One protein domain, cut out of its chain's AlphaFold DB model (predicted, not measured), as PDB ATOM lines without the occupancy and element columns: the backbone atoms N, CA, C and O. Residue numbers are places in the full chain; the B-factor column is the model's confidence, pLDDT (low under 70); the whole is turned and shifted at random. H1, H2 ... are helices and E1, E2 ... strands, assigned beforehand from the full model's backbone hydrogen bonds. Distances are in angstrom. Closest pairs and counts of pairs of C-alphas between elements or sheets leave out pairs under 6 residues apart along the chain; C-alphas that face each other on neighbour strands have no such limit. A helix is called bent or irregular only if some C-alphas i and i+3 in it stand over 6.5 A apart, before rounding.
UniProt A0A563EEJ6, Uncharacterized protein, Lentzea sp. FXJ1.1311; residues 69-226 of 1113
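AT A GLANCE: This is residues 69 to 226 of the 1113 residues of an uncharacterized protein of Lentzea sp. FXJ1.1311 (UniProt A0A563EEJ6). A long, strongly twisted hairpin, E2 and E3, reaches out as an arm from a body of helices. In the body H3, H4 and H5 form an up-and-down bundle, each running against the one before, and H6 crosses H4; E1 joins the base of E2, under H1. The printed part has 158 residues, with six named helices and three named strands in the order H1 E1 H2 H3 H4 E2 E3 H5 H6 along the chain; the class is mixed, helices and strands, and the sheet, in the order E1 - E2 - E3, is antiparallel. It is only just compact, close to loose, with a radius of gyration of the C-alphas of 17.7 A; the spans are 64 by 31 by 30 A, the arm making the length.

IN THESE COORDINATES: Find C-alpha 145 at (8.207, 37.837, 4.849); E2 runs from there to 154, 28.7 A. E3 is 163 to 169, E1 94 to 98. H1 is 80 to 90, H2 100 to 105, H3 107 to 122, H4 126 to 144 with 27.2 A, H5 175 to 190, and H6 214 to 225, ending at C-alpha (12.817, 53.606, 12.819). H3 is irregular: C-alphas 118 and 121 are 7.2 A apart.

HOW THE PARTS SIT: Look at N 151 and O 166, 3.0 A, between E2 and E3, and N 97 and O 146, 2.9 A, between E1 and E2. H1 is on the sheet at a height of 9.5 A, over E1 and only just not over E2, where 2 of its C-alphas fall. H4, the hub, only grazes the sheet with residues 143 to 144. The closest C-alphas of H4 and its touching helices are Thr 143 and Val 175 of H5, 6.3 A; Ala 139 and Leu 221 of H6, 7.0 A, about perpendicular; and Ser 144 and Thr 100 of H2, 4.3 A. H3 and H5 touch, Ile 116 and Ala 186 being closest at 4.8 A. Every O i to N i+4 pair is within hydrogen-bond range in H2, H4 and H5; H1 has 6 of 7, H3 10 of 12, H6 5 of 8.

THE WHOLE: C-alphas 124 and 159 are the farthest apart, 65.3 A. The printed part has no cut; H5 to H6 is the long link, 23 residues. Residues 158 to 161 are under 70 in pLDDT.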
ATOM      1  N   PHE A  69      20.624  29.194   9.612       95.62
ATOM      2  CA  PHE A  69      20.791  29.098  11.066       95.62
ATOM      3  C   PHE A  69      21.336  27.737  11.544       95.62
ATOM      4  O   PHE A  69      21.488  27.546  12.749       95.62
ATOM      5  N   ALA A  70      21.664  26.797  10.644       96.06
ATOM      6  CA  ALA A  70      22.253  25.504  11.018       96.06
ATOM      7  C   ALA A  70      23.589  25.666  11.766       96.06
ATOM      8  O   ALA A  70      23.826  24.986  12.763       96.06
ATOM      9  N   ASP A  71      24.413  26.610  11.307       95.81
ATOM     10  CA  ASP A  71      25.726  26.930  11.875       95.81
ATOM     11  C   ASP A  71      25.670  28.094  12.893       95.81
ATOM     12  O   ASP A  71      26.708  28.582  13.334       95.81
ATOM     13  N   LEU A  72      24.461  28.528  13.289       97.75
ATOM     14  CA  LEU A  72      24.207  29.617  14.247       97.75
ATOM     15  C   LEU A  72      23.411  29.101  15.472       97.75
ATOM     16  O   LEU A  72      22.246  29.469  15.674       97.75
ATOM     17  N   PRO A  73      23.994  28.203  16.293       97.12
ATOM     18  CA  PRO A  73      23.277  27.498  17.358       97.12
ATOM     19  C   PRO A  73      22.852  28.396  18.530       97.12
ATOM     20  O   PRO A  73      21.959  28.018  19.292       97.12
ATOM     21  N   ASN A  74      23.464  29.571  18.702       97.50
ATOM     22  CA  ASN A  74      23.081  30.534  19.731       97.50
ATOM     23  C   ASN A  74      21.940  31.449  19.274       97.50
ATOM     24  O   ASN A  74      21.270  32.013  20.141       97.50
ATOM     25  N   LEU A  75      21.690  31.576  17.966       97.12
ATOM     26  CA  LEU A  75      20.594  32.358  17.386       97.12
ATOM     27  C   LEU A  75      19.398  31.532  16.892       97.12
ATOM     28  O   LEU A  75      18.299  32.078  16.821       97.12
ATOM     29  N   ALA A  76      19.584  30.251  16.565       94.25
ATOM     30  CA  ALA A  76      18.532  29.395  16.019       94.25
ATOM     31  C   ALA A  76      17.269  29.348  16.910       94.25
ATOM     32  O   ALA A  76      17.317  28.943  18.075       94.25
ATOM     33  N   ASP A  77      16.121  29.728  16.341       92.06
ATOM     34  CA  ASP A  77      14.828  29.749  17.029       92.06
ATOM     35  C   ASP A  77      13.949  28.549  16.615       92.06
ATOM     36  O   ASP A  77      13.414  28.527  15.501       92.06
ATOM     37  N   PRO A  78      13.728  27.550  17.494       88.69
ATOM     38  CA  PRO A  78      12.844  26.423  17.188       88.69
ATOM     39  C   PRO A  78      11.367  26.840  17.051       88.69
ATOM     40  O   PRO A  78      10.569  26.087  16.491       88.69
ATOM     41  N   GLY A  79      10.987  28.028  17.536       92.12
ATOM     42  CA  GLY A  79       9.638  28.583  17.447       92.12
ATOM     43  C   GLY A  79       9.291  29.213  16.094       92.12
ATOM     44  O   GLY A  79       8.128  29.562  15.883       92.12
ATOM     45  N   VAL A  80      10.244  29.336  15.158       92.38
ATOM     46  CA  VAL A  80      10.044  30.051  13.882       92.38
ATOM     47  C   VAL A  80       8.843  29.537  13.069       92.38
ATOM     48  O   VAL A  80       8.120  30.327  12.468       92.38
ATOM     49  N   VAL A  81       8.555  28.231  13.114       90.06
ATOM     50  CA  VAL A  81       7.413  27.628  12.400       90.06
ATOM     51  C   VAL A  81       6.063  28.064  12.984       90.06
ATOM     52  O   VAL A  81       5.116  28.276  12.234       90.06
ATOM     53  N   ALA A  82       5.964  28.257  14.304       91.75
ATOM     54  CA  ALA A  82       4.746  28.785  14.921       91.75
ATOM     55  C   ALA A  82       4.527  30.260  14.537       91.75
ATOM     56  O   ALA A  82       3.414  30.657  14.192       91.75
ATOM     57  N   LYS A  83       5.617  31.041  14.502       94.75
ATOM     58  CA  LYS A  83       5.606  32.455  14.107       94.75
ATOM     59  C   LYS A  83       5.169  32.662  12.652       94.75
ATOM     60  O   LYS A  83       4.480  33.637  12.373       94.75
ATOM     61  N   LEU A  84       5.483  31.735  11.739       94.38
ATOM     62  CA  LEU A  84       4.955  31.757  10.363       94.38
ATOM     63  C   LEU A  84       3.420  31.694  10.330       94.38
ATOM     64  O   LEU A  84       2.793  32.467   9.608       94.38
ATOM     65  N   GLY A  85       2.811  30.844  11.164       93.50
ATOM     66  CA  GLY A  85       1.353  30.763  11.292       93.50
ATOM     67  C   GLY A  85       0.724  32.063  11.809       93.50
ATOM     68  O   GLY A  85      -0.285  32.515  11.267       93.50
ATOM     69  N   GLU A  86       1.341  32.707  12.806       94.81
ATOM     70  CA  GLU A  86       0.922  34.036  13.285       94.81
ATOM     71  C   GLU A  86       1.060  35.115  12.193       94.81
ATOM     72  O   GLU A  86       0.157  35.933  12.008       94.81
ATOM     73  N   LEU A  87       2.152  35.094  11.425       94.75
ATOM     74  CA  LEU A  87       2.427  36.052  10.351       94.75
ATOM     75  C   LEU A  87       1.408  35.933   9.202       94.75
ATOM     76  O   LEU A  87       0.853  36.937   8.747       94.75
ATOM     77  N   SER A  88       1.087  34.705   8.788       93.75
ATOM     78  CA  SER A  88       0.014  34.423   7.827       93.75
ATOM     79  C   SER A  88      -1.370  34.807   8.364       93.75
ATOM     80  O   SER A  88      -2.199  35.317   7.607       93.75
ATOM     81  N   ALA A  89      -1.621  34.665   9.671       93.19
ATOM     82  CA  ALA A  89      -2.854  35.145  10.300       93.19
ATOM     83  C   ALA A  89      -2.963  36.686  10.297       93.19
ATOM     84  O   ALA A  89      -4.051  37.228  10.081       93.19
ATOM     85  N   MET A  90      -1.854  37.423  10.439       94.75
ATOM     86  CA  MET A  90      -1.850  38.881  10.237       94.75
ATOM     87  C   MET A  90      -2.218  39.249   8.787       94.75
ATOM     88  O   MET A  90      -2.982  40.195   8.560       94.75
ATOM     89  N   ALA A  91      -1.751  38.472   7.807       93.75
ATOM     90  CA  ALA A  91      -2.015  38.664   6.380       93.75
ATOM     91  C   ALA A  91      -3.420  38.216   5.901       93.75
ATOM     92  O   ALA A  91      -3.663  38.170   4.695       93.75
ATOM     93  N   VAL A  92      -4.376  37.919   6.795       90.19
ATOM     94  CA  VAL A  92      -5.747  37.506   6.424       90.19
ATOM     95  C   VAL A  92      -6.425  38.513   5.481       90.19
ATOM     96  O   VAL A  92      -6.657  39.675   5.829       90.19
ATOM     97  N   GLY A  93      -6.796  38.025   4.291       86.25
ATOM     98  CA  GLY A  93      -7.335  38.827   3.187       86.25
ATOM     99  C   GLY A  93      -6.276  39.376   2.221       86.25
ATOM    100  O   GLY A  93      -6.609  40.201   1.379       86.25
ATOM    101  N   GLY A  94      -5.019  38.946   2.340       91.44
ATOM    102  CA  GLY A  94      -3.904  39.350   1.484       91.44
ATOM    103  C   GLY A  94      -2.881  38.226   1.288       91.44
ATOM    104  O   GLY A  94      -3.262  37.090   1.006       91.44
ATOM    105  N   ARG A  95      -1.584  38.543   1.384       92.88
ATOM    106  CA  ARG A  95      -0.466  37.602   1.159       92.88
ATOM    107  C   ARG A  95       0.773  37.986   1.972       92.88
ATOM    108  O   ARG A  95       0.915  39.142   2.370       92.88
ATOM    109  N   LEU A  96       1.704  37.052   2.129       93.81
ATOM    110  CA  LEU A  96       3.092  37.375   2.469       93.81
ATOM    111  C   LEU A  96       3.839  37.740   1.179       93.81
ATOM    112  O   LEU A  96       3.724  37.028   0.183       93.81
ATOM    113  N   GLU A  97       4.562  38.856   1.176       94.06
ATOM    114  CA  GLU A  97       5.501  39.206   0.106       94.06
ATOM    115  C   GLU A  97       6.887  38.648   0.457       94.06
ATOM    116  O   GLU A  97       7.339  38.793   1.596       94.06
ATOM    117  N   ASN A  98       7.531  37.976  -0.502       93.25
ATOM    118  CA  ASN A  98       8.772  37.238  -0.281       93.25
ATOM    119  C   ASN A  98       9.999  38.132  -0.528       93.25
ATOM    120  O   ASN A  98      10.242  38.591  -1.639       93.25
ATOM    121  N   TYR A  99      10.775  38.344   0.527       95.19
ATOM    122  CA  TYR A  99      12.077  39.013   0.543       95.19
ATOM    123  C   TYR A  99      13.167  38.062   1.089       95.19
ATOM    124  O   TYR A  99      14.289  38.484   1.366       95.19
ATOM    125  N   THR A 100      12.870  36.765   1.246       95.12
ATOM    126  CA  THR A 100      13.775  35.780   1.867       95.12
ATOM    127  C   THR A 100      15.109  35.686   1.135       95.12
ATOM    128  O   THR A 100      16.155  35.712   1.777       95.12
ATOM    129  N   GLY A 101      15.085  35.651  -0.203       92.94
ATOM    130  CA  GLY A 101      16.297  35.568  -1.020       92.94
ATOM    131  C   GLY A 101      17.221  36.778  -0.860       92.94
ATOM    132  O   GLY A 101      18.428  36.602  -0.725       92.94
ATOM    133  N   ILE A 102      16.673  37.998  -0.796       94.00
ATOM    134  CA  ILE A 102      17.477  39.214  -0.596       94.00
ATOM    135  C   ILE A 102      17.948  39.359   0.862       94.00
ATOM    136  O   ILE A 102      19.087  39.755   1.087       94.00
ATOM    137  N   VAL A 103      17.141  38.971   1.858       96.25
ATOM    138  CA  VAL A 103      17.522  39.041   3.284       96.25
ATOM    139  C   VAL A 103      18.537  37.963   3.662       96.25
ATOM    140  O   VAL A 103      19.626  38.285   4.132       96.25
ATOM    141  N   LEU A 104      18.211  36.684   3.449       95.88
ATOM    142  CA  LEU A 104      19.089  35.558   3.785       95.88
ATOM    143  C   LEU A 104      20.214  35.360   2.759       95.88
ATOM    144  O   LEU A 104      21.132  34.586   3.017       95.88
ATOM    145  N   GLY A 105      20.168  36.038   1.609       94.44
ATOM    146  CA  GLY A 105      21.256  36.093   0.636       94.44
ATOM    147  C   GLY A 105      22.322  37.143   0.960       94.44
ATOM    148  O   GLY A 105      23.500  36.874   0.709       94.44
ATOM    149  N   ASN A 106      21.934  38.282   1.552       93.94
ATOM    150  CA  ASN A 106      22.798  39.443   1.800       93.94
ATOM    151  C   ASN A 106      24.035  39.078   2.662       93.94
ATOM    152  O   ASN A 106      23.873  38.611   3.796       93.94
ATOM    153  N   PRO A 107      25.272  39.303   2.166       92.81
ATOM    154  CA  PRO A 107      26.498  38.992   2.905       92.81
ATOM    155  C   PRO A 107      26.624  39.732   4.240       92.81
ATOM    156  O   PRO A 107      26.909  39.101   5.250       92.81
ATOM    157  N   ALA A 108      26.327  41.032   4.289       88.62
ATOM    158  CA  ALA A 108      26.441  41.825   5.513       88.62
ATOM    159  C   ALA A 108      25.426  41.401   6.592       88.62
ATOM    160  O   ALA A 108      25.732  41.459   7.783       88.62
ATOM    161  N   VAL A 109      24.241  40.918   6.193       95.25
ATOM    162  CA  VAL A 109      23.284  40.283   7.116       95.25
ATOM    163  C   VAL A 109      23.865  38.979   7.674       95.25
ATOM    164  O   VAL A 109      23.829  38.782   8.887       95.25
ATOM    165  N   LYS A 110      24.452  38.112   6.835       96.25
ATOM    166  CA  LYS A 110      25.112  36.869   7.290       96.25
ATOM    167  C   LYS A 110      26.281  37.141   8.233       96.25
ATOM    168  O   LYS A 110      26.365  36.507   9.282       96.25
ATOM    169  N   ASP A 111      27.143  38.092   7.886       94.31
ATOM    170  CA  ASP A 111      28.318  38.456   8.679       94.31
ATOM    171  C   ASP A 111      27.904  38.994  10.055       94.31
ATOM    172  O   ASP A 111      28.450  38.573  11.076       94.31
ATOM    173  N   ALA A 112      26.886  39.863  10.106       95.62
ATOM    174  CA  ALA A 112      26.338  40.363  11.364       95.62
ATOM    175  C   ALA A 112      25.699  39.240  12.202       95.62
ATOM    176  O   ALA A 112      25.964  39.157  13.400       95.62
ATOM    177  N   LEU A 113      24.922  38.334  11.595       98.12
ATOM    178  CA  LEU A 113      24.357  37.170  12.292       98.12
ATOM    179  C   LEU A 113      25.455  36.262  12.875       98.12
ATOM    180  O   LEU A 113      25.356  35.863  14.034       98.12
ATOM    181  N   GLY A 114      26.521  35.990  12.117       98.00
ATOM    182  CA  GLY A 114      27.673  35.213  12.585       98.00
ATOM    183  C   GLY A 114      28.408  35.876  13.752       98.00
ATOM    184  O   GLY A 114      28.734  35.208  14.734       98.00
ATOM    185  N   GLN A 115      28.619  37.195  13.694       97.88
ATOM    186  CA  GLN A 115      29.225  37.955  14.793       97.88
ATOM    187  C   GLN A 115      28.351  37.954  16.051       97.88
ATOM    188  O   GLN A 115      28.881  37.779  17.151       97.88
ATOM    189  N   ILE A 116      27.030  38.119  15.914       98.31
ATOM    190  CA  ILE A 116      26.114  38.044  17.057       98.31
ATOM    191  C   ILE A 116      26.157  36.639  17.661       98.31
ATOM    192  O   ILE A 116      26.353  36.532  18.867       98.31
ATOM    193  N   ASP A 117      26.026  35.571  16.864       98.50
ATOM    194  CA  ASP A 117      25.998  34.193  17.378       98.50
ATOM    195  C   ASP A 117      27.244  33.845  18.201       98.50
ATOM    196  O   ASP A 117      27.126  33.377  19.336       98.50
ATOM    197  N   GLN A 118      28.429  34.154  17.666       98.38
ATOM    198  CA  GLN A 118      29.714  33.871  18.310       98.38
ATOM    199  C   GLN A 118      29.886  34.605  19.646       98.38
ATOM    200  O   GLN A 118      30.486  34.059  20.574       98.38
ATOM    201  N   ASN A 119      29.369  35.831  19.756       98.25
ATOM    202  CA  ASN A 119      29.564  36.683  20.930       98.25
ATOM    203  C   ASN A 119      28.381  36.653  21.915       98.25
ATOM    204  O   ASN A 119      28.548  37.042  23.070       98.25
ATOM    205  N   LEU A 120      27.202  36.155  21.518       98.25
ATOM    206  CA  LEU A 120      26.003  36.111  22.365       98.25
ATOM    207  C   LEU A 120      26.212  35.378  23.706       98.25
ATOM    208  O   LEU A 120      25.699  35.872  24.714       98.25
ATOM    209  N   PRO A 121      26.980  34.269  23.795       98.12
ATOM    210  CA  PRO A 121      27.323  33.649  25.078       98.12
ATOM    211  C   PRO A 121      28.110  34.560  26.038       98.12
ATOM    212  O   PRO A 121      28.105  34.301  27.239       98.12
ATOM    213  N   GLY A 122      28.771  35.605  25.526       96.75
ATOM    214  CA  GLY A 122      29.564  36.567  26.297       96.75
ATOM    215  C   GLY A 122      28.750  37.640  27.029       96.75
ATOM    216  O   GLY A 122      29.286  38.292  27.923       96.75
ATOM    217  N   LEU A 123      27.459  37.818  26.713       97.50
ATOM    218  CA  LEU A 123      26.574  38.641  27.546       97.50
ATOM    219  C   LEU A 123      26.350  37.942  28.888       97.50
ATOM    220  O   LEU A 123      25.940  36.784  28.907       97.50
ATOM    221  N   ASN A 124      26.546  38.639  30.008       95.44
ATOM    222  CA  ASN A 124      26.391  38.038  31.337       95.44
ATOM    223  C   ASN A 124      24.929  37.661  31.661       95.44
ATOM    224  O   ASN A 124      24.678  36.563  32.165       95.44
ATOM    225  N   ASP A 125      23.974  38.540  31.339       96.94
ATOM    226  CA  ASP A 125      22.543  38.360  31.628       96.94
ATOM    227  C   ASP A 125      21.890  37.296  30.709       96.94
ATOM    228  O   ASP A 125      21.869  37.470  29.485       96.94
ATOM    229  N   PRO A 126      21.333  36.193  31.255       96.69
ATOM    230  CA  PRO A 126      20.556  35.226  30.480       96.69
ATOM    231  C   PRO A 126      19.332  35.825  29.786       96.69
ATOM    232  O   PRO A 126      19.006  35.389  28.677       96.69
ATOM    233  N   ASP A 127      18.679  36.814  30.399       96.25
ATOM    234  CA  ASP A 127      17.465  37.410  29.851       96.25
ATOM    235  C   ASP A 127      17.813  38.324  28.669       96.25
ATOM    236  O   ASP A 127      17.169  38.227  27.627       96.25
ATOM    237  N   ALA A 128      18.899  39.104  28.749       96.50
ATOM    238  CA  ALA A 128      19.489  39.818  27.613       96.50
ATOM    239  C   ALA A 128      19.781  38.882  26.433       96.50
ATOM    240  O   ALA A 128      19.370  39.162  25.305       96.50
ATOM    241  N   ARG A 129      20.416  37.724  26.683       97.31
ATOM    242  CA  ARG A 129      20.675  36.723  25.630       97.31
ATOM    243  C   ARG A 129      19.381  36.235  24.975       97.31
ATOM    244  O   ARG A 129      19.332  36.097  23.752       97.31
ATOM    245  N   ALA A 130      18.328  36.003  25.760       96.50
ATOM    246  CA  ALA A 130      17.021  35.594  25.251       96.50
ATOM    247  C   ALA A 130      16.306  36.716  24.468       96.50
ATOM    248  O   ALA A 130      15.749  36.445  23.398       96.50
ATOM    249  N   ARG A 131      16.360  37.970  24.952       97.12
ATOM    250  CA  ARG A 131      15.831  39.159  24.260       97.12
ATOM    251  C   ARG A 131      16.508  39.350  22.902       97.12
ATOM    252  O   ARG A 131      15.808  39.434  21.896       97.12
ATOM    253  N   VAL A 132      17.845  39.344  22.862       98.00
ATOM    254  CA  VAL A 132      18.632  39.505  21.625       98.00
ATOM    255  C   VAL A 132      18.343  38.373  20.637       98.00
ATOM    256  O   VAL A 132      18.029  38.660  19.485       98.00
ATOM    257  N   ARG A 133      18.353  37.102  21.073       97.88
ATOM    258  CA  ARG A 133      18.006  35.952  20.212       97.88
ATOM    259  C   ARG A 133      16.631  36.118  19.565       97.88
ATOM    260  O   ARG A 133      16.512  35.972  18.349       97.88
ATOM    261  N   SER A 134      15.600  36.410  20.364       97.12
ATOM    262  CA  SER A 134      14.244  36.566  19.827       97.12
ATOM    263  C   SER A 134      14.176  37.757  18.878       97.12
ATOM    264  O   SER A 134      13.721  37.575  17.757       97.12
ATOM    265  N   LEU A 135      14.690  38.932  19.269       98.06
ATOM    266  CA  LEU A 135      14.657  40.129  18.425       98.06
ATOM    267  C   LEU A 135      15.344  39.888  17.079       98.06
ATOM    268  O   LEU A 135      14.776  40.245  16.054       98.06
ATOM    269  N   VAL A 136      16.519  39.252  17.059       98.19
ATOM    270  CA  VAL A 136      17.251  38.934  15.821       98.19
ATOM    271  C   VAL A 136      16.452  37.978  14.929       98.19
ATOM    272  O   VAL A 136      16.281  38.256  13.742       98.19
ATOM    273  N   SER A 137      15.906  36.893  15.488       97.44
ATOM    274  CA  SER A 137      15.080  35.941  14.727       97.44
ATOM    275  C   SER A 137      13.804  36.594  14.177       97.44
ATOM    276  O   SER A 137      13.468  36.437  13.003       97.44
ATOM    277  N   ASP A 138      13.119  37.384  15.007       97.88
ATOM    278  CA  ASP A 138      11.880  38.080  14.659       97.88
ATOM    279  C   ASP A 138      12.120  39.214  13.643       97.88
ATOM    280  O   ASP A 138      11.297  39.416  12.750       97.88
ATOM    281  N   ALA A 139      13.259  39.912  13.714       98.19
ATOM    282  CA  ALA A 139      13.673  40.926  12.745       98.19
ATOM    283  C   ALA A 139      13.983  40.314  11.369       98.19
ATOM    284  O   ALA A 139      13.506  40.818  10.347       98.19
ATOM    285  N   VAL A 140      14.725  39.201  11.327       98.06
ATOM    286  CA  VAL A 140      15.003  38.462  10.082       98.06
ATOM    287  C   VAL A 140      13.706  37.936   9.462       98.06
ATOM    288  O   VAL A 140      13.491  38.129   8.265       98.06
ATOM    289  N   LEU A 141      12.809  37.345  10.262       97.44
ATOM    290  CA  LEU A 141      11.494  36.878   9.810       97.44
ATOM    291  C   LEU A 141      10.650  38.021   9.220       97.44
ATOM    292  O   LEU A 141      10.203  37.922   8.079       97.44
ATOM    293  N   ALA A 142      10.476  39.115   9.966       96.88
ATOM    294  CA  ALA A 142       9.633  40.250   9.580       96.88
ATOM    295  C   ALA A 142      10.128  41.015   8.346       96.88
ATOM    296  O   ALA A 142       9.337  41.646   7.647       96.88
ATOM    297  N   THR A 143      11.439  40.981   8.095       97.56
ATOM    298  CA  THR A 143      12.041  41.587   6.901       97.56
ATOM    299  C   THR A 143      11.963  40.641   5.701       97.56
ATOM    300  O   THR A 143      11.809  41.106   4.579       97.56
ATOM    301  N   SER A 144      12.052  39.323   5.924       97.25
ATOM    302  CA  SER A 144      12.021  38.300   4.863       97.25
ATOM    303  C   SER A 144      10.617  38.001   4.342       97.25
ATOM    304  O   SER A 144      10.462  37.631   3.183       97.25
ATOM    305  N   LEU A 145       9.597  38.118   5.191       96.56
ATOM    306  CA  LEU A 145       8.207  37.837   4.849       96.56
ATOM    307  C   LEU A 145       7.342  39.001   5.327       96.56
ATOM    308  O   LEU A 145       7.057  39.132   6.515       96.56
ATOM    309  N   VAL A 146       6.922  39.856   4.395       96.50
ATOM    310  CA  VAL A 146       6.180  41.085   4.711       96.50
ATOM    311  C   VAL A 146       4.673  40.829   4.575       96.50
ATOM    312  O   VAL A 146       4.202  40.581   3.461       96.50
ATOM    313  N   PRO A 147       3.871  40.911   5.658       96.81
ATOM    314  CA  PRO A 147       2.419  40.844   5.560       96.81
ATOM    315  C   PRO A 147       1.882  41.996   4.714       96.81
ATOM    316  O   PRO A 147       2.086  43.170   5.030       96.81
ATOM    317  N   SER A 148       1.151  41.658   3.660       95.75
ATOM    318  CA  SER A 148       0.512  42.609   2.759       95.75
ATOM    319  C   SER A 148      -0.987  42.338   2.662       95.75
ATOM    320  O   SER A 148      -1.442  41.194   2.726       95.75
ATOM    321  N   ARG A 149      -1.768  43.404   2.499       94.25
ATOM    322  CA  ARG A 149      -3.194  43.383   2.171       94.25
ATOM    323  C   ARG A 149      -3.400  44.314   0.982       94.25
ATOM    324  O   ARG A 149      -2.888  45.435   0.978       94.25
ATOM    325  N   GLU A 150      -4.144  43.849  -0.012       90.44
ATOM    326  CA  GLU A 150      -4.540  44.652  -1.168       90.44
ATOM    327  C   GLU A 150      -6.063  44.722  -1.235       90.44
ATOM    328  O   GLU A 150      -6.752  43.743  -0.946       90.44
ATOM    329  N   GLN A 151      -6.587  45.887  -1.606       88.25
ATOM    330  CA  GLN A 151      -8.015  46.104  -1.796       88.25
ATOM    331  C   GLN A 151      -8.244  46.792  -3.140       88.25
ATOM    332  O   GLN A 151      -7.657  47.838  -3.418       88.25
ATOM    333  N   ASP A 152      -9.110  46.202  -3.963       87.06
ATOM    334  CA  ASP A 152      -9.586  46.830  -5.190       87.06
ATOM    335  C   ASP A 152     -10.589  47.946  -4.847       87.06
ATOM    336  O   ASP A 152     -11.626  47.723  -4.217       87.06
ATOM    337  N   PHE A 153     -10.284  49.157  -5.299       82.38
ATOM    338  CA  PHE A 153     -11.142  50.336  -5.264       82.38
ATOM    339  C   PHE A 153     -11.542  50.732  -6.685       82.38
ATOM    340  O   PHE A 153     -10.839  50.441  -7.648       82.38
ATOM    341  N   ARG A 154     -12.669  51.429  -6.840       81.00
ATOM    342  CA  ARG A 154     -13.100  51.948  -8.145       81.00
ATOM    343  C   ARG A 154     -12.222  53.126  -8.576       81.00
ATOM    344  O   ARG A 154     -12.099  54.101  -7.833       81.00
ATOM    345  N   ASP A 155     -11.669  53.064  -9.785       80.50
ATOM    346  CA  ASP A 155     -10.882  54.158 -10.354       80.50
ATOM    347  C   ASP A 155     -11.788  55.336 -10.733       80.50
ATOM    348  O   ASP A 155     -12.566  55.280 -11.682       80.50
ATOM    349  N   ASN A 156     -11.669  56.434  -9.990       76.56
ATOM    350  CA  ASN A 156     -12.364  57.683 -10.296       76.56
ATOM    351  C   ASN A 156     -11.489  58.659 -11.113       76.56
ATOM    352  O   ASN A 156     -11.953  59.742 -11.467       76.56
ATOM    353  N   SER A 157     -10.232  58.311 -11.419       72.69
ATOM    354  CA  SER A 157      -9.257  59.218 -12.043       72.69
ATOM    355  C   SER A 157      -9.468  59.438 -13.546       72.69
ATOM    356  O   SER A 157      -9.135  60.509 -14.056       72.69
ATOM    357  N   LYS A 158     -10.033  58.443 -14.246       68.06
ATOM    358  CA  LYS A 158     -10.089  58.368 -15.720       68.06
ATOM    359  C   LYS A 158     -11.497  58.352 -16.330       68.06
ATOM    360  O   LYS A 158     -11.615  58.167 -17.535       68.06
ATOM    361  N   LEU A 159     -12.561  58.485 -15.528       67.62
ATOM    362  CA  LEU A 159     -13.964  58.188 -15.909       67.62
ATOM    363  C   LEU A 159     -14.220  56.730 -16.371       67.62
ATOM    364  O   LEU A 159     -15.365  56.353 -16.604       67.62
ATOM    365  N   SER A 160     -13.187  55.890 -16.452       59.09
ATOM    366  CA  SER A 160     -13.279  54.458 -16.733       59.09
ATOM    367  C   SER A 160     -13.693  53.671 -15.493       59.09
ATOM    368  O   SER A 160     -13.099  53.839 -14.434       59.09
ATOM    369  N   PHE A 161     -14.629  52.734 -15.637       69.38
ATOM    370  CA  PHE A 161     -15.143  51.876 -14.556       69.38
ATOM    371  C   PHE A 161     -14.166  50.761 -14.104       69.38
ATOM    372  O   PHE A 161     -14.603  49.692 -13.687       69.38
ATOM    373  N   GLY A 162     -12.854  50.980 -14.215       76.75
ATOM    374  CA  GLY A 162     -11.832  50.020 -13.790       76.75
ATOM    375  C   GLY A 162     -11.673  49.953 -12.269       76.75
ATOM    376  O   GLY A 162     -12.121  50.847 -11.545       76.75
ATOM    377  N   SER A 163     -11.004  48.906 -11.786       79.44
ATOM    378  CA  SER A 163     -10.492  48.843 -10.416       79.44
ATOM    379  C   SER A 163      -9.009  49.223 -10.351       79.44
ATOM    380  O   SER A 163      -8.248  49.024 -11.298       79.44
ATOM    381  N   VAL A 164      -8.609  49.780  -9.214       84.19
ATOM    382  CA  VAL A 164      -7.238  50.142  -8.837       84.19
ATOM    383  C   VAL A 164      -6.948  49.593  -7.449       84.19
ATOM    384  O   VAL A 164      -7.844  49.536  -6.610       84.19
ATOM    385  N   ARG A 165      -5.701  49.198  -7.185       86.88
ATOM    386  CA  ARG A 165      -5.324  48.580  -5.909       86.88
ATOM    387  C   ARG A 165      -4.763  49.601  -4.930       86.88
ATOM    388  O   ARG A 165      -3.802  50.308  -5.239       86.88
ATOM    389  N   ASP A 166      -5.332  49.630  -3.730       89.06
ATOM    390  CA  ASP A 166      -4.626  50.123  -2.550       89.06
ATOM    391  C   ASP A 166      -3.804  48.972  -1.953       89.06
ATOM    392  O   ASP A 166      -4.276  47.834  -1.893       89.06
ATOM    393  N   ARG A 167      -2.579  49.273  -1.511       93.25
ATOM    394  CA  ARG A 167      -1.630  48.309  -0.942       93.25
ATOM    395  C   ARG A 167      -1.207  48.761   0.445       93.25
ATOM    396  O   ARG A 167      -0.682  49.862   0.629       93.25
ATOM    397  N   LYS A 168      -1.396  47.874   1.415       95.56
ATOM    398  CA  LYS A 168      -1.013  48.057   2.814       95.56
ATOM    399  C   LYS A 168      -0.034  46.954   3.179       95.56
ATOM    400  O   LYS A 168      -0.331  45.782   2.972       95.56
ATOM    401  N   THR A 169       1.120  47.318   3.718       96.31
ATOM    402  CA  THR A 169       2.179  46.378   4.115       96.31
ATOM    403  C   THR A 169       2.609  46.648   5.544       96.31
ATOM    404  O   THR A 169       2.751  47.811   5.917       96.31
ATOM    405  N   VAL A 170       2.860  45.600   6.324       97.44
ATOM    406  CA  VAL A 170       3.464  45.696   7.659       97.44
ATOM    407  C   VAL A 170       4.939  45.335   7.530       97.44
ATOM    408  O   VAL A 170       5.327  44.186   7.684       97.44
ATOM    409  N   GLN A 171       5.753  46.332   7.188       96.19
ATOM    410  CA  GLN A 171       7.199  46.199   7.007       96.19
ATOM    411  C   GLN A 171       7.900  46.998   8.122       96.19
ATOM    412  O   GLN A 171       8.186  48.177   7.922       96.19
ATOM    413  N   PRO A 172       8.122  46.422   9.321       96.50
ATOM    414  CA  PRO A 172       8.733  47.156  10.431       96.50
ATOM    415  C   PRO A 172      10.213  47.477  10.180       96.50
ATOM    416  O   PRO A 172      10.734  48.420  10.767       96.50
ATOM    417  N   LEU A 173      10.876  46.719   9.302       96.75
ATOM    418  CA  LEU A 173      12.262  46.900   8.882       96.75
ATOM    419  C   LEU A 173      12.353  46.732   7.359       96.75
ATOM    420  O   LEU A 173      11.740  45.825   6.794       96.75
ATOM    421  N   SER A 174      13.134  47.585   6.695       95.44
ATOM    422  CA  SER A 174      13.668  47.285   5.360       95.44
ATOM    423  C   SER A 174      14.929  46.420   5.478       95.44
ATOM    424  O   SER A 174      15.483  46.290   6.569       95.44
ATOM    425  N   VAL A 175      15.423  45.858   4.371       95.44
ATOM    426  CA  VAL A 175      16.666  45.061   4.370       95.44
ATOM    427  C   VAL A 175      17.858  45.916   4.810       95.44
ATOM    428  O   VAL A 175      18.627  45.497   5.672       95.44
ATOM    429  N   ASP A 176      17.957  47.153   4.310       91.81
ATOM    430  CA  ASP A 176      18.993  48.105   4.739       91.81
ATOM    431  C   ASP A 176      18.921  48.374   6.255       91.81
ATOM    432  O   ASP A 176      19.940  48.425   6.948       91.81
ATOM    433  N   LYS A 177      17.704  48.547   6.795       94.12
ATOM    434  CA  LYS A 177      17.500  48.848   8.218       94.12
ATOM    435  C   LYS A 177      17.779  47.633   9.099       94.12
ATOM    436  O   LYS A 177      18.383  47.792  10.157       94.12
ATOM    437  N   LEU A 178      17.399  46.435   8.649       97.00
ATOM    438  CA  LEU A 178      17.778  45.175   9.282       97.00
ATOM    439  C   LEU A 178      19.303  45.072   9.382       97.00
ATOM    440  O   LEU A 178      19.807  44.778  10.460       97.00
ATOM    441  N   GLN A 179      20.035  45.372   8.304       95.38
ATOM    442  CA  GLN A 179      21.498  45.370   8.319       95.38
ATOM    443  C   GLN A 179      22.053  46.342   9.376       95.38
ATOM    444  O   GLN A 179      22.858  45.921  10.201       95.38
ATOM    445  N   GLN A 180      21.579  47.596   9.430       92.00
ATOM    446  CA  GLN A 180      22.005  48.566  10.456       92.00
ATOM    447  C   GLN A 180      21.730  48.068  11.887       92.00
ATOM    448  O   GLN A 180      22.609  48.160  12.743       92.00
ATOM    449  N   VAL A 181      20.537  47.519  12.142       96.06
ATOM    450  CA  VAL A 181      20.146  46.984  13.458       96.06
ATOM    451  C   VAL A 181      21.016  45.786  13.849       96.06
ATOM    452  O   VAL A 181      21.533  45.741  14.962       96.06
ATOM    453  N   LEU A 182      21.235  44.832  12.939       97.56
ATOM    454  CA  LEU A 182      22.077  43.664  13.213       97.56
ATOM    455  C   LEU A 182      23.547  44.051  13.419       97.56
ATOM    456  O   LEU A 182      24.183  43.518  14.324       97.56
ATOM    457  N   SER A 183      24.094  44.997  12.648       94.00
ATOM    458  CA  SER A 183      25.473  45.464  12.839       94.00
ATOM    459  C   SER A 183      25.671  46.202  14.172       94.00
ATOM    460  O   SER A 183      26.679  45.983  14.840       94.00
ATOM    461  N   ASP A 184      24.711  47.022  14.611       93.69
ATOM    462  CA  ASP A 184      24.753  47.662  15.935       93.69
ATOM    463  C   ASP A 184      24.636  46.640  17.084       93.69
ATOM    464  O   ASP A 184      25.392  46.704  18.059       93.69
ATOM    465  N   ILE A 185      23.755  45.639  16.958       97.62
ATOM    466  CA  ILE A 185      23.673  44.533  17.925       97.62
ATOM    467  C   ILE A 185      24.999  43.759  17.956       97.62
ATOM    468  O   ILE A 185      25.520  43.515  19.043       97.62
ATOM    469  N   ALA A 186      25.590  43.430  16.802       96.56
ATOM    470  CA  ALA A 186      26.875  42.732  16.714       96.56
ATOM    471  C   ALA A 186      27.993  43.481  17.458       96.56
ATOM    472  O   ALA A 186      28.688  42.886  18.281       96.56
ATOM    473  N   VAL A 187      28.118  44.797  17.244       92.62
ATOM    474  CA  VAL A 187      29.111  45.650  17.922       92.62
ATOM    475  C   VAL A 187      28.920  45.660  19.442       92.62
ATOM    476  O   VAL A 187      29.899  45.582  20.186       92.62
ATOM    477  N   ASN A 188      27.679  45.736  19.928       95.19
ATOM    478  CA  ASN A 188      27.400  45.761  21.365       95.19
ATOM    479  C   ASN A 188      27.609  44.399  22.036       95.19
ATOM    480  O   ASN A 188      28.253  44.331  23.084       95.19
ATOM    481  N   VAL A 189      27.153  43.319  21.399       97.56
ATOM    482  CA  VAL A 189      27.304  41.948  21.901       97.56
ATOM    483  C   VAL A 189      28.776  41.514  21.896       97.56
ATOM    484  O   VAL A 189      29.238  40.952  22.885       97.56
ATOM    485  N   MET A 190      29.553  41.870  20.864       95.88
ATOM    486  CA  MET A 190      31.014  41.682  20.827       95.88
ATOM    487  C   MET A 190      31.745  42.458  21.938       95.88
ATOM    488  O   MET A 190      32.781  42.017  22.429       95.88
ATOM    489  N   ALA A 191      31.195  43.592  22.380       94.19
ATOM    490  CA  ALA A 191      31.695  44.344  23.531       94.19
ATOM    491  C   ALA A 191      31.170  43.826  24.892       94.19
ATOM    492  O   ALA A 191      31.438  44.453  25.917       94.19
ATOM    493  N   GLY A 192      30.406  42.725  24.921       96.69
ATOM    494  CA  GLY A 192      29.802  42.165  26.136       96.69
ATOM    495  C   GLY A 192      28.686  43.024  26.749       96.69
ATOM    496  O   GLY A 192      28.362  42.850  27.924       96.69
ATOM    497  N   ARG A 193      28.116  43.969  25.988       97.25
ATOM    498  CA  ARG A 193      27.091  44.921  26.448       97.25
ATOM    499  C   ARG A 193      25.700  44.502  25.982       97.25
ATOM    500  O   ARG A 193      25.537  44.119  24.827       97.25
ATOM    501  N   ASP A 194      24.693  44.657  26.841       97.25
ATOM    502  CA  ASP A 194      23.296  44.527  26.413       97.25
ATOM    503  C   ASP A 194      22.930  45.707  25.479       97.25
ATOM    504  O   ASP A 194      22.944  46.857  25.929       97.25
ATOM    505  N   PRO A 195      22.604  45.475  24.190       97.12
ATOM    506  CA  PRO A 195      22.217  46.548  23.276       97.12
ATOM    507  C   PRO A 195      20.921  47.270  23.693       97.12
ATOM    508  O   PRO A 195      20.719  48.416  23.302       97.12
ATOM    509  N   PHE A 196      20.054  46.663  24.513       96.88
ATOM    510  CA  PHE A 196      18.843  47.327  25.011       96.88
ATOM    511  C   PHE A 196      19.147  48.447  26.026       96.88
ATOM    512  O   PHE A 196      18.359  49.390  26.128       96.88
ATOM    513  N   ASP A 197      20.302  48.404  26.699       95.38
ATOM    514  CA  ASP A 197      20.710  49.393  27.710       95.38
ATOM    515  C   ASP A 197      21.725  50.430  27.187       95.38
ATOM    516  O   ASP A 197      21.891  51.502  27.777       95.38
ATOM    517  N   VAL A 198      22.425  50.145  26.080       94.81
ATOM    518  CA  VAL A 198      23.498  51.017  25.571       94.81
ATOM    519  C   VAL A 198      22.950  52.295  24.936       94.81
ATOM    520  O   VAL A 198      22.209  52.262  23.953       94.81
ATOM    521  N   ALA A 199      23.407  53.439  25.452       91.12
ATOM    522  CA  ALA A 199      23.134  54.759  24.894       91.12
ATOM    523  C   ALA A 199      23.499  54.845  23.400       91.12
ATOM    524  O   ALA A 199      24.654  54.650  23.022       91.12
ATOM    525  N   GLY A 200      22.509  55.166  22.565       85.50
ATOM    526  CA  GLY A 200      22.665  55.293  21.116       85.50
ATOM    527  C   GLY A 200      22.475  53.999  20.319       85.50
ATOM    528  O   GLY A 200      22.499  54.068  19.092       85.50
ATOM    529  N   SER A 201      22.239  52.844  20.960       93.75
ATOM    530  CA  SER A 201      21.909  51.620  20.218       93.75
ATOM    531  C   SER A 201      20.576  51.755  19.471       93.75
ATOM    532  O   SER A 201      19.575  52.297  19.961       93.75
ATOM    533  N   THR A 202      20.538  51.165  18.280       94.31
ATOM    534  CA  THR A 202      19.352  51.036  17.433       94.31
ATOM    535  C   THR A 202      18.171  50.368  18.140       94.31
ATOM    536  O   THR A 202      17.037  50.672  17.775       94.31
ATOM    537  N   VAL A 203      18.408  49.552  19.180       96.62
ATOM    538  CA  VAL A 203      17.373  48.880  19.992       96.62
ATOM    539  C   VAL A 203      17.285  49.367  21.446       96.62
ATOM    540  O   VAL A 203      16.456  48.856  22.201       96.62
ATOM    541  N   GLN A 204      18.061  50.388  21.832       95.00
ATOM    542  CA  GLN A 204      18.043  50.968  23.182       95.00
ATOM    543  C   GLN A 204      16.611  51.271  23.658       95.00
ATOM    544  O   GLN A 204      15.842  51.918  22.943       95.00
ATOM    545  N   GLY A 205      16.257  50.839  24.868       88.88
ATOM    546  CA  GLY A 205      14.982  51.146  25.518       88.88
ATOM    547  C   GLY A 205      13.750  50.437  24.946       88.88
ATOM    548  O   GLY A 205      12.665  50.611  25.494       88.88
ATOM    549  N   ILE A 206      13.865  49.622  23.887       94.62
ATOM    550  CA  ILE A 206      12.735  48.818  23.398       94.62
ATOM    551  C   ILE A 206      12.404  47.742  24.451       94.62
ATOM    552  O   ILE A 206      13.234  46.877  24.714       94.62
ATOM    553  N   ASP A 207      11.183  47.756  25.010       94.88
ATOM    554  CA  ASP A 207      10.647  46.716  25.922       94.88
ATOM    555  C   ASP A 207      10.338  45.422  25.145       94.88
ATOM    556  O   ASP A 207       9.191  45.004  24.975       94.88
ATOM    557  N   TYR A 208      11.380  44.833  24.561       96.31
ATOM    558  CA  TYR A 208      11.270  43.657  23.719       96.31
ATOM    559  C   TYR A 208      11.250  42.394  24.572       96.31
ATOM    560  O   TYR A 208      12.241  42.047  25.216       96.31
ATOM    561  N   ARG A 209      10.130  41.669  24.542       96.50
ATOM    562  CA  ARG A 209       9.937  40.456  25.342       96.50
ATOM    563  C   ARG A 209       9.627  39.237  24.451       96.50
ATOM    564  O   ARG A 209       8.689  39.301  23.651       96.50
ATOM    565  N   PRO A 210      10.401  38.130  24.545       96.00
ATOM    566  CA  PRO A 210      10.240  36.953  23.677       96.00
ATOM    567  C   PRO A 210       8.879  36.247  23.755       96.00
ATOM    568  O   PRO A 210       8.512  35.542  22.818       96.00
ATOM    569  N   ASP A 211       8.121  36.433  24.836       96.00
ATOM    570  CA  ASP A 211       6.793  35.853  25.073       96.00
ATOM    571  C   ASP A 211       5.638  36.649  24.434       96.00
ATOM    572  O   ASP A 211       4.509  36.164  24.393       96.00
ATOM    573  N   LEU A 212       5.899  37.851  23.905       96.38
ATOM    574  CA  LEU A 212       4.866  38.664  23.259       96.38
ATOM    575  C   LEU A 212       4.331  38.012  21.966       96.38
ATOM    576  O   LEU A 212       5.119  37.430  21.211       96.38
ATOM    577  N   PRO A 213       3.030  38.167  21.645       96.19
ATOM    578  CA  PRO A 213       2.490  37.764  20.348       96.19
ATOM    579  C   PRO A 213       3.119  38.561  19.198       96.19
ATOM    580  O   PRO A 213       3.620  39.680  19.386       96.19
ATOM    581  N   LEU A 214       3.079  38.006  17.986       95.81
ATOM    582  CA  LEU A 214       3.773  38.586  16.836       95.81
ATOM    583  C   LEU A 214       3.366  40.041  16.502       95.81
ATOM    584  O   LEU A 214       4.275  40.835  16.250       95.81
ATOM    585  N   PRO A 215       2.084  40.469  16.566       96.88
ATOM    586  CA  PRO A 215       1.709  41.864  16.310       96.88
ATOM    587  C   PRO A 215       2.409  42.875  17.233       96.88
ATOM    588  O   PRO A 215       2.874  43.915  16.761       96.88
ATOM    589  N   GLN A 216       2.547  42.568  18.529       98.25
ATOM    590  CA  GLN A 216       3.298  43.403  19.473       98.25
ATOM    591  C   GLN A 216       4.782  43.455  19.111       98.25
ATOM    592  O   GLN A 216       5.364  44.538  19.087       98.25
ATOM    593  N   LYS A 217       5.388  42.313  18.761       97.88
ATOM    594  CA  LYS A 217       6.785  42.259  18.307       97.88
ATOM    595  C   LYS A 217       7.013  43.102  17.052       97.88
ATOM    596  O   LYS A 217       7.990  43.843  17.012       97.88
ATOM    597  N   MET A 218       6.102  43.069  16.075       97.88
ATOM    598  CA  MET A 218       6.184  43.913  14.872       97.88
ATOM    599  C   MET A 218       6.125  45.406  15.217       97.88
ATOM    600  O   MET A 218       6.914  46.197  14.701       97.88
ATOM    601  N   ALA A 219       5.226  45.797  16.126       98.19
ATOM    602  CA  ALA A 219       5.105  47.182  16.573       98.19
ATOM    603  C   ALA A 219       6.363  47.676  17.309       98.19
ATOM    604  O   ALA A 219       6.782  48.812  17.094       98.19
ATOM    605  N   LEU A 220       6.976  46.820  18.136       97.94
ATOM    606  CA  LEU A 220       8.216  47.109  18.859       97.94
ATOM    607  C   LEU A 220       9.438  47.162  17.929       97.94
ATOM    608  O   LEU A 220      10.242  48.081  18.055       97.94
ATOM    609  N   LEU A 221       9.554  46.255  16.950       97.75
ATOM    610  CA  LEU A 221      10.600  46.312  15.916       97.75
ATOM    611  C   LEU A 221      10.535  47.626  15.121       97.75
ATOM    612  O   LEU A 221      11.569  48.242  14.866       97.75
ATOM    613  N   GLY A 222       9.330  48.112  14.804       97.06
ATOM    614  CA  GLY A 222       9.139  49.400  14.130       97.06
ATOM    615  C   GLY A 222       9.612  50.627  14.928       97.06
ATOM    616  O   GLY A 222       9.795  51.692  14.342       97.06
ATOM    617  N   LEU A 223       9.873  50.505  16.238       97.69
ATOM    618  CA  LEU A 223      10.460  51.585  17.050       97.69
ATOM    619  C   LEU A 223      11.953  51.827  16.754       97.69
ATOM    620  O   LEU A 223      12.501  52.856  17.156       97.69
ATOM    621  N   THR A 224      12.617  50.917  16.035       96.50
ATOM    622  CA  THR A 224      13.994  51.112  15.533       96.50
ATOM    623  C   THR A 224      14.079  52.178  14.427       96.50
ATOM    624  O   THR A 224      15.153  52.732  14.179       96.50
ATOM    625  N   ASN A 225      12.945  52.519  13.798       96.12
ATOM    626  CA  ASN A 225      12.817  53.606  12.819       96.12
ATOM    627  C   ASN A 225      12.611  54.983  13.467       96.12
ATOM    628  O   ASN A 225      12.452  55.973  12.754       96.12
ATOM    629  N   LEU A 226      12.596  55.061  14.800       95.94
ATOM    630  CA  LEU A 226      12.452  56.298  15.566       95.94
ATOM    631  C   LEU A 226      13.758  56.645  16.286       95.94
ATOM    632  O   LEU A 226      14.529  55.749  16.647       95.94
TER     633      LEU A 226